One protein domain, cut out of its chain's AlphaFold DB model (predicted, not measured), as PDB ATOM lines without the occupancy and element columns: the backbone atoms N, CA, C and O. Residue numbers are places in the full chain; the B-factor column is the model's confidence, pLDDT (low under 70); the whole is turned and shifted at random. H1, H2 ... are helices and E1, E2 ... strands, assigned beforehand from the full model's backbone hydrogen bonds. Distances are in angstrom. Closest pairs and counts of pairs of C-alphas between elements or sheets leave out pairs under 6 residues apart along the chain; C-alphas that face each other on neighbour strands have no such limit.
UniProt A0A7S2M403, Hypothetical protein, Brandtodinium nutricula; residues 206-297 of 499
ATOM      1  N   VAL A 206     250.532 254.420 273.351       60.44
ATOM      2  CA  VAL A 206     249.476 253.635 274.017       60.44
ATOM      3  C   VAL A 206     248.767 254.440 275.113       60.44
ATOM      4  O   VAL A 206     247.548 254.324 275.260       60.44
ATOM      5  N   ALA A 207     249.491 255.244 275.894       66.00
ATOM      6  CA  ALA A 207     248.920 256.094 276.939       66.00
ATOM      7  C   ALA A 207     248.086 257.238 276.342       66.00
ATOM      8  O   ALA A 207     246.952 257.469 276.769       66.00
ATOM      9  N   GLU A 208     248.605 257.896 275.307       65.06
ATOM     10  CA  GLU A 208     247.920 258.942 274.556       65.06
ATOM     11  C   GLU A 208     246.666 258.382 273.882       65.06
ATOM     12  O   GLU A 208     245.578 258.938 274.042       65.06
ATOM     13  N   ALA A 209     246.770 257.225 273.230       60.88
ATOM     14  CA  ALA A 209     245.632 256.551 272.626       60.88
ATOM     15  C   ALA A 209     244.565 256.142 273.659       60.88
ATOM     16  O   ALA A 209     243.377 256.315 273.414       60.88
ATOM     17  N   ARG A 210     244.950 255.685 274.859       63.00
ATOM     18  CA  ARG A 210     243.995 255.392 275.948       63.00
ATOM     19  C   ARG A 210     243.281 256.630 276.492       63.00
ATOM     20  O   ARG A 210     242.187 256.499 277.034       63.00
ATOM     21  N   SER A 211     243.901 257.802 276.383       69.88
ATOM     22  CA  SER A 211     243.351 259.064 276.890       69.88
ATOM     23  C   SER A 211     242.416 259.775 275.903       69.88
ATOM     24  O   SER A 211     241.627 260.627 276.314       69.88
ATOM     25  N   LYS A 212     242.482 259.435 274.609       74.62
ATOM     26  CA  LYS A 212     241.704 260.106 273.563       74.62
ATOM     27  C   LYS A 212     240.320 259.464 273.400       74.62
ATOM     28  O   LYS A 212     240.228 258.246 273.251       74.62
ATOM     29  N   PRO A 213     239.229 260.254 273.382       90.12
ATOM     30  CA  PRO A 213     237.916 259.717 273.072       90.12
ATOM     31  C   PRO A 213     237.854 259.349 271.586       90.12
ATOM     32  O   PRO A 213     237.921 260.212 270.708       90.12
ATOM     33  N   TYR A 214     237.732 258.056 271.298       95.19
ATOM     34  CA  TYR A 214     237.392 257.563 269.967       95.19
ATOM     35  C   TYR A 214     235.877 257.561 269.785       95.19
ATOM     36  O   TYR A 214     235.134 257.275 270.729       95.19
ATOM     37  N   ARG A 215     235.404 257.847 268.570       95.81
ATOM     38  CA  ARG A 215     233.981 257.763 268.219       95.81
ATOM     39  C   ARG A 215     233.772 257.116 266.860       95.81
ATOM     40  O   ARG A 215     234.643 257.175 265.995       95.81
ATOM     41  N   LEU A 216     232.594 256.524 266.698       96.25
ATOM     42  CA  LEU A 216     232.058 256.100 265.410       96.25
ATOM     43  C   LEU A 216     231.181 257.215 264.849       96.25
ATOM     44  O   LEU A 216     230.346 257.759 265.577       96.25
ATOM     45  N   THR A 217     231.355 257.525 263.570       95.62
ATOM     46  CA  THR A 217     230.449 258.415 262.841       95.62
ATOM     47  C   THR A 217     229.144 257.703 262.492       95.62
ATOM     48  O   THR A 217     229.013 256.483 262.649       95.62
ATOM     49  N   ALA A 218     228.163 258.449 261.986       94.75
ATOM     50  CA  ALA A 218     227.012 257.843 261.333       94.75
ATOM     51  C   ALA A 218     227.426 256.972 260.124       94.75
ATOM     52  O   ALA A 218     228.535 257.035 259.587       94.75
ATOM     53  N   LYS A 219     226.507 256.111 259.675       94.06
ATOM     54  CA  LYS A 219     226.725 255.295 258.476       94.06
ATOM     55  C   LYS A 219     226.848 256.183 257.239       94.06
ATOM     56  O   LYS A 219     226.019 257.068 257.036       94.06
ATOM     57  N   GLY A 220     227.867 255.933 256.420       91.81
ATOM     58  CA  GLY A 220     228.161 256.700 255.208       91.81
ATOM     59  C   GLY A 220     228.787 258.080 255.448       91.81
ATOM     60  O   GLY A 220     229.078 258.780 254.477       91.81
ATOM     61  N   SER A 221     229.018 258.493 256.701       92.56
ATOM     62  CA  SER A 221     229.723 259.739 257.009       92.56
ATOM     63  C   SER A 221     231.212 259.508 257.283       92.56
ATOM     64  O   SER A 221     231.667 258.412 257.626       92.56
ATOM     65  N   ARG A 222     231.986 260.576 257.077       92.88
ATOM     66  CA  ARG A 222     233.435 260.638 257.302       92.88
ATOM     67  C   ARG A 222     233.725 261.475 258.541       92.88
ATOM     68  O   ARG A 222     232.897 262.309 258.909       92.88
ATOM     69  N   CYS A 223     234.899 261.292 259.144       94.38
ATOM     70  CA  CYS A 223     235.296 262.051 260.330       94.38
ATOM     71  C   CYS A 223     235.210 263.560 260.084       94.38
ATOM     72  O   CYS A 223     234.582 264.273 260.863       94.38
ATOM     73  N   GLU A 224     235.744 264.021 258.950       91.31
ATOM     74  CA  GLU A 224     235.764 265.437 258.571       91.31
ATOM     75  C   GLU A 224     234.357 266.047 258.478       91.31
ATOM     76  O   GLU A 224     234.118 267.136 258.996       91.31
ATOM     77  N   GLY A 225     233.392 265.308 257.916       90.44
ATOM     78  CA  GLY A 225     232.004 265.763 257.791       90.44
ATOM     79  C   GLY A 225     231.272 265.918 259.128       90.44
ATOM     80  O   GLY A 225     230.266 266.620 259.195       90.44
ATOM     81  N   GLU A 226     231.774 265.293 260.194       92.12
ATOM     82  CA  GLU A 226     231.239 265.416 261.555       92.12
ATOM     83  C   GLU A 226     232.152 266.240 262.487       92.12
ATOM     84  O   GLU A 226     231.895 266.325 263.688       92.12
ATOM     85  N   GLY A 227     233.201 266.879 261.953       92.50
ATOM     86  CA  GLY A 227     234.138 267.698 262.733       92.50
ATOM     87  C   GLY A 227     235.140 266.892 263.570       92.50
ATOM     88  O   GLY A 227     235.685 267.406 264.549       92.50
ATOM     89  N   TYR A 228     235.386 265.636 263.206       94.00
ATOM     90  CA  TYR A 228     236.380 264.761 263.825       94.00
ATOM     91  C   TYR A 228     237.606 264.576 262.919       94.00
ATOM     92  O   TYR A 228     237.544 264.795 261.712       94.00
ATOM     93  N   ALA A 229     238.728 264.140 263.493       93.69
ATOM     94  CA  ALA A 229     239.950 263.882 262.730       93.69
ATOM     95  C   ALA A 229     240.052 262.408 262.310       93.69
ATOM     96  O   ALA A 229     239.807 261.506 263.122       93.69
ATOM     97  N   ASP A 230     240.454 262.177 261.057       94.25
ATOM     98  CA  ASP A 230     240.750 260.843 260.531       94.25
ATOM     99  C   ASP A 230     241.974 260.229 261.238       94.25
ATOM    100  O   ASP A 230     242.958 260.894 261.574       94.25
ATOM    101  N   LEU A 231     241.929 258.913 261.427       94.12
ATOM    102  CA  LEU A 231     243.030 258.119 261.961       94.12
ATOM    103  C   LEU A 231     244.013 257.751 260.838       94.12
ATOM    104  O   LEU A 231     243.698 256.968 259.945       94.12
ATOM    105  N   GLY A 232     245.220 258.319 260.882       92.50
ATOM    106  CA  GLY A 232     246.198 258.212 259.791       92.50
ATOM    107  C   GLY A 232     247.061 256.944 259.750       92.50
ATOM    108  O   GLY A 232     247.855 256.806 258.822       92.50
ATOM    109  N   SER A 233     246.957 256.035 260.728       92.88
ATOM    110  CA  SER A 233     247.806 254.835 260.808       92.88
ATOM    111  C   SER A 233     247.036 253.591 261.260       92.88
ATOM    112  O   SER A 233     246.118 253.675 262.077       92.88
ATOM    113  N   ALA A 234     247.465 252.420 260.773       93.44
ATOM    114  CA  ALA A 234     246.898 251.125 261.157       93.44
ATOM    115  C   ALA A 234     246.989 250.885 262.673       93.44
ATOM    116  O   ALA A 234     246.032 250.435 263.294       93.44
ATOM    117  N   THR A 235     248.117 251.261 263.282       93.44
ATOM    118  CA  THR A 235     248.332 251.156 264.730       93.44
ATOM    119  C   THR A 235     247.310 251.984 265.509       93.44
ATOM    120  O   THR A 235     246.747 251.496 266.488       93.44
ATOM    121  N   HIS A 236     246.996 253.205 265.060       93.81
ATOM    122  CA  HIS A 236     245.951 254.007 265.696       93.81
ATOM    123  C   HIS A 236     244.558 253.391 265.519       93.81
ATOM    124  O   HIS A 236     243.776 253.428 266.468       93.81
ATOM    125  N   CYS A 237     244.253 252.776 264.370       95.31
ATOM    126  CA  CYS A 237     242.997 252.038 264.187       95.31
ATOM    127  C   CYS A 237     242.859 250.864 265.141       95.31
ATOM    128  O   CYS A 237     241.788 250.658 265.703       95.31
ATOM    129  N   GLU A 238     243.925 250.088 265.316       95.38
ATOM    130  CA  GLU A 238     243.921 248.922 266.188       95.38
ATOM    131  C   GLU A 238     243.639 249.329 267.639       95.38
ATOM    132  O   GLU A 238     242.824 248.702 268.323       95.38
ATOM    133  N   VAL A 239     244.270 250.410 268.112       94.50
ATOM    134  CA  VAL A 239     244.012 250.919 269.464       94.50
ATOM    135  C   VAL A 239     242.600 251.491 269.582       94.50
ATOM    136  O   VAL A 239     241.913 251.188 270.558       94.50
ATOM    137  N   ALA A 240     242.132 252.237 268.578       95.62
ATOM    138  CA  ALA A 240     240.771 252.767 268.538       95.62
ATOM    139  C   ALA A 240     239.714 251.653 268.566       95.62
ATOM    140  O   ALA A 240     238.749 251.725 269.326       95.62
ATOM    141  N   ALA A 241     239.923 250.588 267.788       96.19
ATOM    142  CA  ALA A 241     239.050 249.423 267.750       96.19
ATOM    143  C   ALA A 241     238.953 248.775 269.133       96.19
ATOM    144  O   ALA A 241     237.851 248.577 269.643       96.19
ATOM    145  N   ARG A 242     240.095 248.540 269.796       95.25
ATOM    146  CA  ARG A 242     240.120 248.007 271.168       95.25
ATOM    147  C   ARG A 242     239.412 248.922 272.164       95.25
ATOM    148  O   ARG A 242     238.670 248.425 273.004       95.25
ATOM    149  N   ALA A 243     239.626 250.234 272.072       94.25
ATOM    150  CA  ALA A 243     238.992 251.211 272.955       94.25
ATOM    151  C   ALA A 243     237.461 251.240 272.796       94.25
ATOM    152  O   ALA A 243     236.745 251.437 273.774       94.25
ATOM    153  N   LEU A 244     236.961 250.984 271.584       95.25
ATOM    154  CA  LEU A 244     235.533 250.902 271.267       95.25
ATOM    155  C   LEU A 244     234.920 249.510 271.509       95.25
ATOM    156  O   LEU A 244     233.724 249.330 271.287       95.25
ATOM    157  N   GLY A 245     235.707 248.521 271.949       95.88
ATOM    158  CA  GLY A 245     235.241 247.139 272.111       95.88
ATOM    159  C   GLY A 245     234.985 246.409 270.785       95.88
ATOM    160  O   GLY A 245     234.194 245.468 270.744       95.88
ATOM    161  N   LEU A 246     235.635 246.843 269.706       96.25
ATOM    162  CA  LEU A 246     235.543 246.274 268.362       96.25
ATOM    163  C   LEU A 246     236.713 245.320 268.086       96.25
ATOM    164  O   LEU A 246     237.789 245.418 268.681       96.25
ATOM    165  N   SER A 247     236.512 244.397 267.147       95.69
ATOM    166  CA  SER A 247     237.566 243.490 266.686       95.69
ATOM    167  C   SER A 247     238.447 244.171 265.634       95.69
ATOM    168  O   SER A 247     237.965 244.940 264.807       95.69
ATOM    169  N   TRP A 248     239.743 243.869 265.636       95.25
ATOM    170  CA  TRP A 248     240.699 244.374 264.647       95.25
ATOM    171  C   TRP A 248     240.946 243.333 263.550       95.25
ATOM    172  O   TRP A 248     241.193 242.165 263.858       95.25
ATOM    173  N   ALA A 249     240.886 243.740 262.281       94.12
ATOM    174  CA  ALA A 249     241.215 242.881 261.145       94.12
ATOM    175  C   ALA A 249     242.709 243.021 260.790       94.12
ATOM    176  O   ALA A 249     243.075 243.818 259.934       94.12
ATOM    177  N   ALA A 250     243.572 242.265 261.478       83.50
ATOM    178  CA  ALA A 250     245.031 242.401 261.368       83.50
ATOM    179  C   ALA A 250     245.617 241.986 260.004       83.50
ATOM    180  O   ALA A 250     246.615 242.563 259.579       83.50
ATOM    181  N   ASP A 251     244.987 241.023 259.323       69.62
ATOM    182  CA  ASP A 251     245.635 240.266 258.238       69.62
ATOM    183  C   ASP A 251     244.855 240.280 256.913       69.62
ATOM    184  O   ASP A 251     245.312 239.751 255.899       69.62
ATOM    185  N   GLU A 252     243.673 240.893 256.891       62.34
ATOM    186  CA  GLU A 252     242.934 241.097 255.651       62.34
ATOM    187  C   GLU A 252     243.456 242.395 255.037       62.34
ATOM    188  O   GLU A 252     243.055 243.481 255.452       62.34
ATOM    189  N   ILE A 253     244.385 242.272 254.073       58.31
ATOM    190  CA  ILE A 253     244.697 243.336 253.106       58.31
ATOM    191  C   ILE A 253     243.344 243.898 252.696       58.31
ATOM    192  O   ILE A 253     242.561 243.165 252.088       58.31
ATOM    193  N   GLY A 254     243.054 245.125 253.151       56.81
ATOM    194  CA  GLY A 254     241.725 245.717 253.087       56.81
ATOM    195  C   GLY A 254     241.134 245.416 251.728       56.81
ATOM    196  O   GLY A 254     241.795 245.662 250.718       56.81
ATOM    197  N   PHE A 255     239.970 244.764 251.723       57.00
ATOM    198  CA  PHE A 255     239.246 244.410 250.512       57.00
ATOM    199  C   PHE A 255     239.088 245.705 249.729       57.00
ATOM    200  O   PHE A 255     238.196 246.461 250.072       57.00
ATOM    201  N   ALA A 256     239.993 245.972 248.779       59.69
ATOM    202  CA  ALA A 256     240.110 247.235 248.062       59.69
ATOM    203  C   ALA A 256     238.974 247.308 247.049       59.69
ATOM    204  O   ALA A 256     239.163 247.192 245.835       59.69
ATOM    205  N   SER A 257     237.756 247.390 247.565       62.00
ATOM    206  CA  SER A 257     236.611 247.753 246.769       62.00
ATOM    207  C   SER A 257     236.809 249.232 246.448       62.00
ATOM    208  O   SER A 257     237.227 250.005 247.304       62.00
ATOM    209  N   GLY A 258     236.590 249.660 245.205       67.75
ATOM    210  CA  GLY A 258     236.908 251.030 244.760       67.75
ATOM    211  C   GLY A 258     236.211 252.175 245.524       67.75
ATOM    212  O   GLY A 258     236.370 253.326 245.136       67.75
ATOM    213  N   ASN A 259     235.459 251.870 246.584       68.56
ATOM    214  CA  ASN A 259     234.700 252.788 247.424       68.56
ATOM    215  C   ASN A 259     235.242 252.903 248.862       68.56
ATOM    216  O   ASN A 259     234.583 253.518 249.704       68.56
ATOM    217  N   ASP A 260     236.407 252.331 249.170       71.94
ATOM    218  CA  ASP A 260     236.933 252.387 250.533       71.94
ATOM    219  C   ASP A 260     237.497 253.778 250.859       71.94
ATOM    220  O   ASP A 260     238.298 254.359 250.122       71.94
ATOM    221  N   THR A 261     237.086 254.329 251.997       76.25
ATOM    222  CA  THR A 261     237.601 255.600 252.510       76.25
ATOM    223  C   THR A 261     238.928 255.403 253.220       76.25
ATOM    224  O   THR A 261     239.075 254.476 254.011       76.25
ATOM    225  N   ARG A 262     239.883 256.316 252.999       86.38
ATOM    226  CA  ARG A 262     241.136 256.358 253.766       86.38
ATOM    227  C   ARG A 262     240.833 256.457 255.259       86.38
ATOM    228  O   ARG A 262     239.949 257.209 255.661       86.38
ATOM    229  N   GLY A 263     241.637 255.767 256.058       92.56
ATOM    230  CA  GLY A 263     241.532 255.775 257.512       92.56
ATOM    231  C   GLY A 263     240.921 254.489 258.052       92.56
ATOM    232  O   GLY A 263     241.014 253.432 257.426       92.56
ATOM    233  N   CYS A 264     240.364 254.568 259.259       95.12
ATOM    234  CA  CYS A 264     239.781 253.421 259.941       95.12
ATOM    235  C   CYS A 264     238.277 253.355 259.687       95.12
ATOM    236  O   CYS A 264     237.549 254.293 260.020       95.12
ATOM    237  N   SER A 265     237.797 252.227 259.182       95.12
ATOM    238  CA  SER A 265     236.381 252.032 258.876       95.12
ATOM    239  C   SER A 265     235.861 250.757 259.530       95.12
ATOM    240  O   SER A 265     236.495 249.705 259.481       95.12
ATOM    241  N   LEU A 266     234.695 250.857 260.157       95.50
ATOM    242  CA  LEU A 266     233.925 249.735 260.676       95.50
ATOM    243  C   LEU A 266     232.944 249.282 259.594       95.50
ATOM    244  O   LEU A 266     232.042 250.037 259.224       95.50
ATOM    245  N   ALA A 267     233.109 248.054 259.104       92.19
ATOM    246  CA  ALA A 267     232.145 247.444 258.195       92.19
ATOM    247  C   ALA A 267     230.894 247.021 258.976       92.19
ATOM    248  O   ALA A 267     230.984 246.342 260.002       92.19
ATOM    249  N   ASN A 268     229.705 247.374 258.488       88.50
ATOM    250  CA  ASN A 268     228.445 246.926 259.076       88.50
ATOM    251  C   ASN A 268     228.051 245.515 258.584       88.50
ATOM    252  O   ASN A 268     226.907 245.278 258.203       88.50
ATOM    253  N   ASP A 269     228.992 244.570 258.597       88.06
ATOM    254  CA  ASP A 269     228.805 243.171 258.174       88.06
ATOM    255  C   ASP A 269     228.438 242.233 259.345       88.06
ATOM    256  O   ASP A 269     228.561 241.012 259.249       88.06
ATOM    257  N   HIS A 270     228.001 242.812 260.470       89.56
ATOM    258  CA  HIS A 270     227.741 242.159 261.760       89.56
ATOM    259  C   HIS A 270     228.965 241.562 262.472       89.56
ATOM    260  O   HIS A 270     228.827 241.141 263.620       89.56
ATOM    261  N   LYS A 271     230.165 241.572 261.876       90.44
ATOM    262  CA  LYS A 271     231.373 241.034 262.526       90.44
ATOM    263  C   LYS A 271     232.037 242.017 263.486       90.44
ATOM    264  O   LYS A 271     232.943 241.612 264.208       90.44
ATOM    265  N   GLN A 272     231.594 243.281 263.504       94.50
ATOM    266  CA  GLN A 272     232.133 244.342 264.368       94.50
ATOM    267  C   GLN A 272     233.659 244.492 264.204       94.50
ATOM    268  O   GLN A 272     234.397 244.590 265.188       94.50
ATOM    269  N   ARG A 273     234.139 244.441 262.951       95.12
ATOM    270  CA  ARG A 273     235.563 244.517 262.605       95.12
ATOM    271  C   ARG A 273     235.936 245.876 262.026       95.12
ATOM    272  O   ARG A 273     235.267 246.373 261.122       95.12
ATOM    273  N   VAL A 274     237.020 246.449 262.542       95.38
ATOM    274  CA  VAL A 274     237.631 247.676 262.024       95.38
ATOM    275  C   VAL A 274     238.753 247.311 261.060       95.38
ATOM    276  O   VAL A 274     239.596 246.468 261.369       95.38
ATOM    277  N   TYR A 275     238.754 247.990 259.920       94.19
ATOM    278  CA  TYR A 275     239.725 247.878 258.840       94.19
ATOM    279  C   TYR A 275     240.476 249.203 258.689       94.19
ATOM    280  O   TYR A 275     239.911 250.262 258.971       94.19
ATOM    281  N   PHE A 276     241.733 249.157 258.244       93.62
ATOM    282  CA  PHE A 276     242.494 250.353 257.880       93.62
ATOM    283  C   PHE A 276     242.799 250.371 256.392       93.62
ATOM    284  O   PHE A 276     243.398 249.435 255.863       93.62
ATOM    285  N   TYR A 277     242.457 251.480 255.750       90.62
ATOM    286  CA  TYR A 277     242.722 251.705 254.340       90.62
ATOM    287  C   TYR A 277     243.722 252.850 254.174       90.62
ATOM    288  O   TYR A 277     243.457 253.998 254.539       90.62
ATOM    289  N   SER A 278     244.881 252.542 253.590       88.00
ATOM    290  CA  SER A 278     245.955 253.511 253.327       88.00
ATOM    291  C   SER A 278     245.877 254.162 251.940       88.00
ATOM    292  O   SER A 278     246.805 254.869 251.550       88.00
ATOM    293  N   SER A 279     244.807 253.905 251.178       80.44
ATOM    294  CA  SER A 279     244.601 254.449 249.829       80.44
ATOM    295  C   SER A 279     244.708 255.980 249.814       80.44
ATOM    296  O   SER A 279     244.110 256.669 250.643       80.44
ATOM    297  N   SER A 280     245.461 256.519 248.850       69.31
ATOM    298  CA  SER A 280     245.568 257.960 248.601       69.31
ATOM    299  C   SER A 280     244.370 258.525 247.834       69.31
ATOM    300  O   SER A 280     244.146 259.733 247.868       69.31
ATOM    301  N   ALA A 281     243.608 257.675 247.139       72.44
ATOM    302  CA  ALA A 281     242.417 258.077 246.407       72.44
ATOM    303  C   ALA A 281     241.212 258.013 247.348       72.44
ATOM    304  O   ALA A 281     240.791 256.937 247.770       72.44
ATOM    305  N   LEU A 282     240.702 259.188 247.709       64.81
ATOM    306  CA  LEU A 282     239.550 259.339 248.580       64.81
ATOM    307  C   LEU A 282     238.269 259.418 247.752       64.81
ATOM    308  O   LEU A 282     238.092 260.411 247.045       64.81
ATOM    309  N   PRO A 283     237.336 258.461 247.867       73.88
ATOM    310  CA  PRO A 283     235.962 258.757 247.509       73.88
ATOM    311  C   PRO A 283     235.443 259.867 248.438       73.88
ATOM    312  O   PRO A 283     235.725 259.904 249.640       73.88
ATOM    313  N   GLU A 284     234.689 260.806 247.869       75.50
ATOM    314  CA  GLU A 284     234.133 261.958 248.595       75.50
ATOM    315  C   GLU A 284     233.196 261.517 249.738       75.50
ATOM    316  O   GLU A 284     233.041 262.214 250.738       75.50
ATOM    317  N   LYS A 285     232.621 260.311 249.634       79.56
ATOM    318  CA  LYS A 285     231.705 259.723 250.617       79.56
ATOM    319  C   LYS A 285     232.133 258.308 250.984       79.56
ATOM    320  O   LYS A 285     232.570 257.553 250.119       79.56
ATOM    321  N   ALA A 286     231.967 257.953 252.258       82.50
ATOM    322  CA  ALA A 286     232.056 256.562 252.684       82.50
ATOM    323  C   ALA A 286     230.894 255.766 252.083       82.50
ATOM    324  O   ALA A 286     229.787 256.297 251.934       82.50
ATOM    325  N   GLY A 287     231.133 254.495 251.753       86.31
ATOM    326  CA  GLY A 287     230.046 253.586 251.398       86.31
ATOM    327  C   GLY A 287     228.975 253.580 252.504       86.31
ATOM    328  O   GLY A 287     229.319 253.675 253.688       86.31
ATOM    329  N   PRO A 288     227.676 253.505 252.161       91.75
ATOM    330  CA  PRO A 288     226.581 253.572 253.136       91.75
ATOM    331  C   PRO A 288     226.619 252.451 254.194       91.75
ATOM    332  O   PRO A 288     225.974 252.550 255.236       91.75
ATOM    333  N   GLU A 289     227.372 251.384 253.945       92.56
ATOM    334  CA  GLU A 289     227.610 250.253 254.837       92.56
ATOM    335  C   GLU A 289     228.771 250.449 255.828       92.56
ATOM    336  O   GLU A 289     228.950 249.609 256.713       92.56
ATOM    337  N   TYR A 290     229.528 251.544 255.729       93.38
ATOM    338  CA  TYR A 290     230.677 251.814 256.591       93.38
ATOM    339  C   TYR A 290     230.405 252.947 257.583       93.38
ATOM    340  O   TYR A 290     229.642 253.878 257.322       93.38
ATOM    341  N   SER A 291     231.043 252.871 258.747       95.56
ATOM    342  CA  SER A 291     231.142 253.975 259.710       95.56
ATOM    343  C   SER A 291     232.614 254.277 259.960       95.56
ATOM    344  O   SER A 291     233.414 253.351 260.102       95.56
ATOM    345  N   SER A 292     232.989 255.552 259.999       95.81
ATOM    346  CA  SER A 292     234.381 255.949 260.215       95.81
ATOM    347  C   SER A 292     234.702 255.923 261.709       95.81
ATOM    348  O   SER A 292     233.886 256.346 262.530       95.81
ATOM    349  N   VAL A 293     235.879 255.415 262.073       96.62
ATOM    350  CA  VAL A 293     236.412 255.509 263.439       96.62
ATOM    351  C   VAL A 293     237.324 256.729 263.500       96.62
ATOM    352  O   VAL A 293     238.305 256.805 262.762       96.62
ATOM    353  N   CYS A 294     237.011 257.669 264.387       96.44
ATOM    354  CA  CYS A 294     237.633 258.992 264.409       96.44
ATOM    355  C   CYS A 294     238.199 259.350 265.780       96.44
ATOM    356  O   CYS A 294     237.727 258.857 266.810       96.44
ATOM    357  N   PHE A 295     239.158 260.278 265.793       93.69
ATOM    358  CA  PHE A 295     239.542 260.989 267.012       93.69
ATOM    359  C   PHE A 295     238.565 262.136 267.282       93.69
ATOM    360  O   PHE A 295     238.377 263.010 266.429       93.69
ATOM    361  N   GLU A 296     237.996 262.184 268.490       88.88
ATOM    362  CA  GLU A 296     237.281 263.369 268.960       88.88
ATOM    363  C   GLU A 296     238.296 264.493 269.203       88.88
ATOM    364  O   GLU A 296     238.915 264.601 270.262       88.88
ATOM    365  N   ASN A 297     238.494 265.334 268.186       82.50
ATOM    366  CA  ASN A 297     239.253 266.561 268.332       82.50
ATOM    367  C   ASN A 297     238.347 267.601 269.000       82.50
ATOM    368  O   ASN A 297     237.515 268.240 268.354       82.50
TER     369      ASN A 297
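AT A GLANCE: This is residues 206 to 297 of the 499 residues of the protein "Hypothetical protein" of Brandtodinium nutricula (UniProt A0A7S2M403). What is the picture? There is little regular structure: a small twisted sheet, E1 E4 E2 E3, antiparallel, has H2 packed over one face, long loops around this core and H1 at one end. What makes it? The 92 printed residues run H1 E1 H2 E2 E3 E4, mixed, with 35 in named elements; the whole is compact, radius of gyration of the C-alphas 11.8 A, spanning 35 by 29 by 25 A.

HOW THE PARTS SIT: How do strands pair? E4, residues 290 to 295, is antiparallel to E2, residues 263 to 267 (N 291 and O 266, 3.0 A), and to E1, residues 214 to 216 (N 294 and O 215, 2.9 A). E2 and E3, residues 273 to 277, form a hairpin (N 265 and O 275, 2.9 A). Where are the helices? H2, residues 234 to 243, is on the sheet, height 7.7 A, its closest C-alphas to E3 being Ala 234 and Phe 276, 5.5 A. H1, residues 206 to 211, touches H2, closest C-alphas Ala 209 and Val 239, 6.7 A. In both, every O i to N i+4 pair is within hydrogen-bond range.

IN THESE COORDINATES: Where does H1 begin? C-alpha 206 is at (249.476, 253.635, 274.017). Where does E4 end? C-alpha 295 is at (239.542, 260.989, 267.012), 16.5 A from C-alpha 290.

THE WHOLE: Which links are long? E1 to H2, H2 to E2 and E3 to E4 are long; the printed part has no cut. Where is confidence low? The model's pLDDT is under 70 at residues 206 to 211, 251 to 259, 280 and 282.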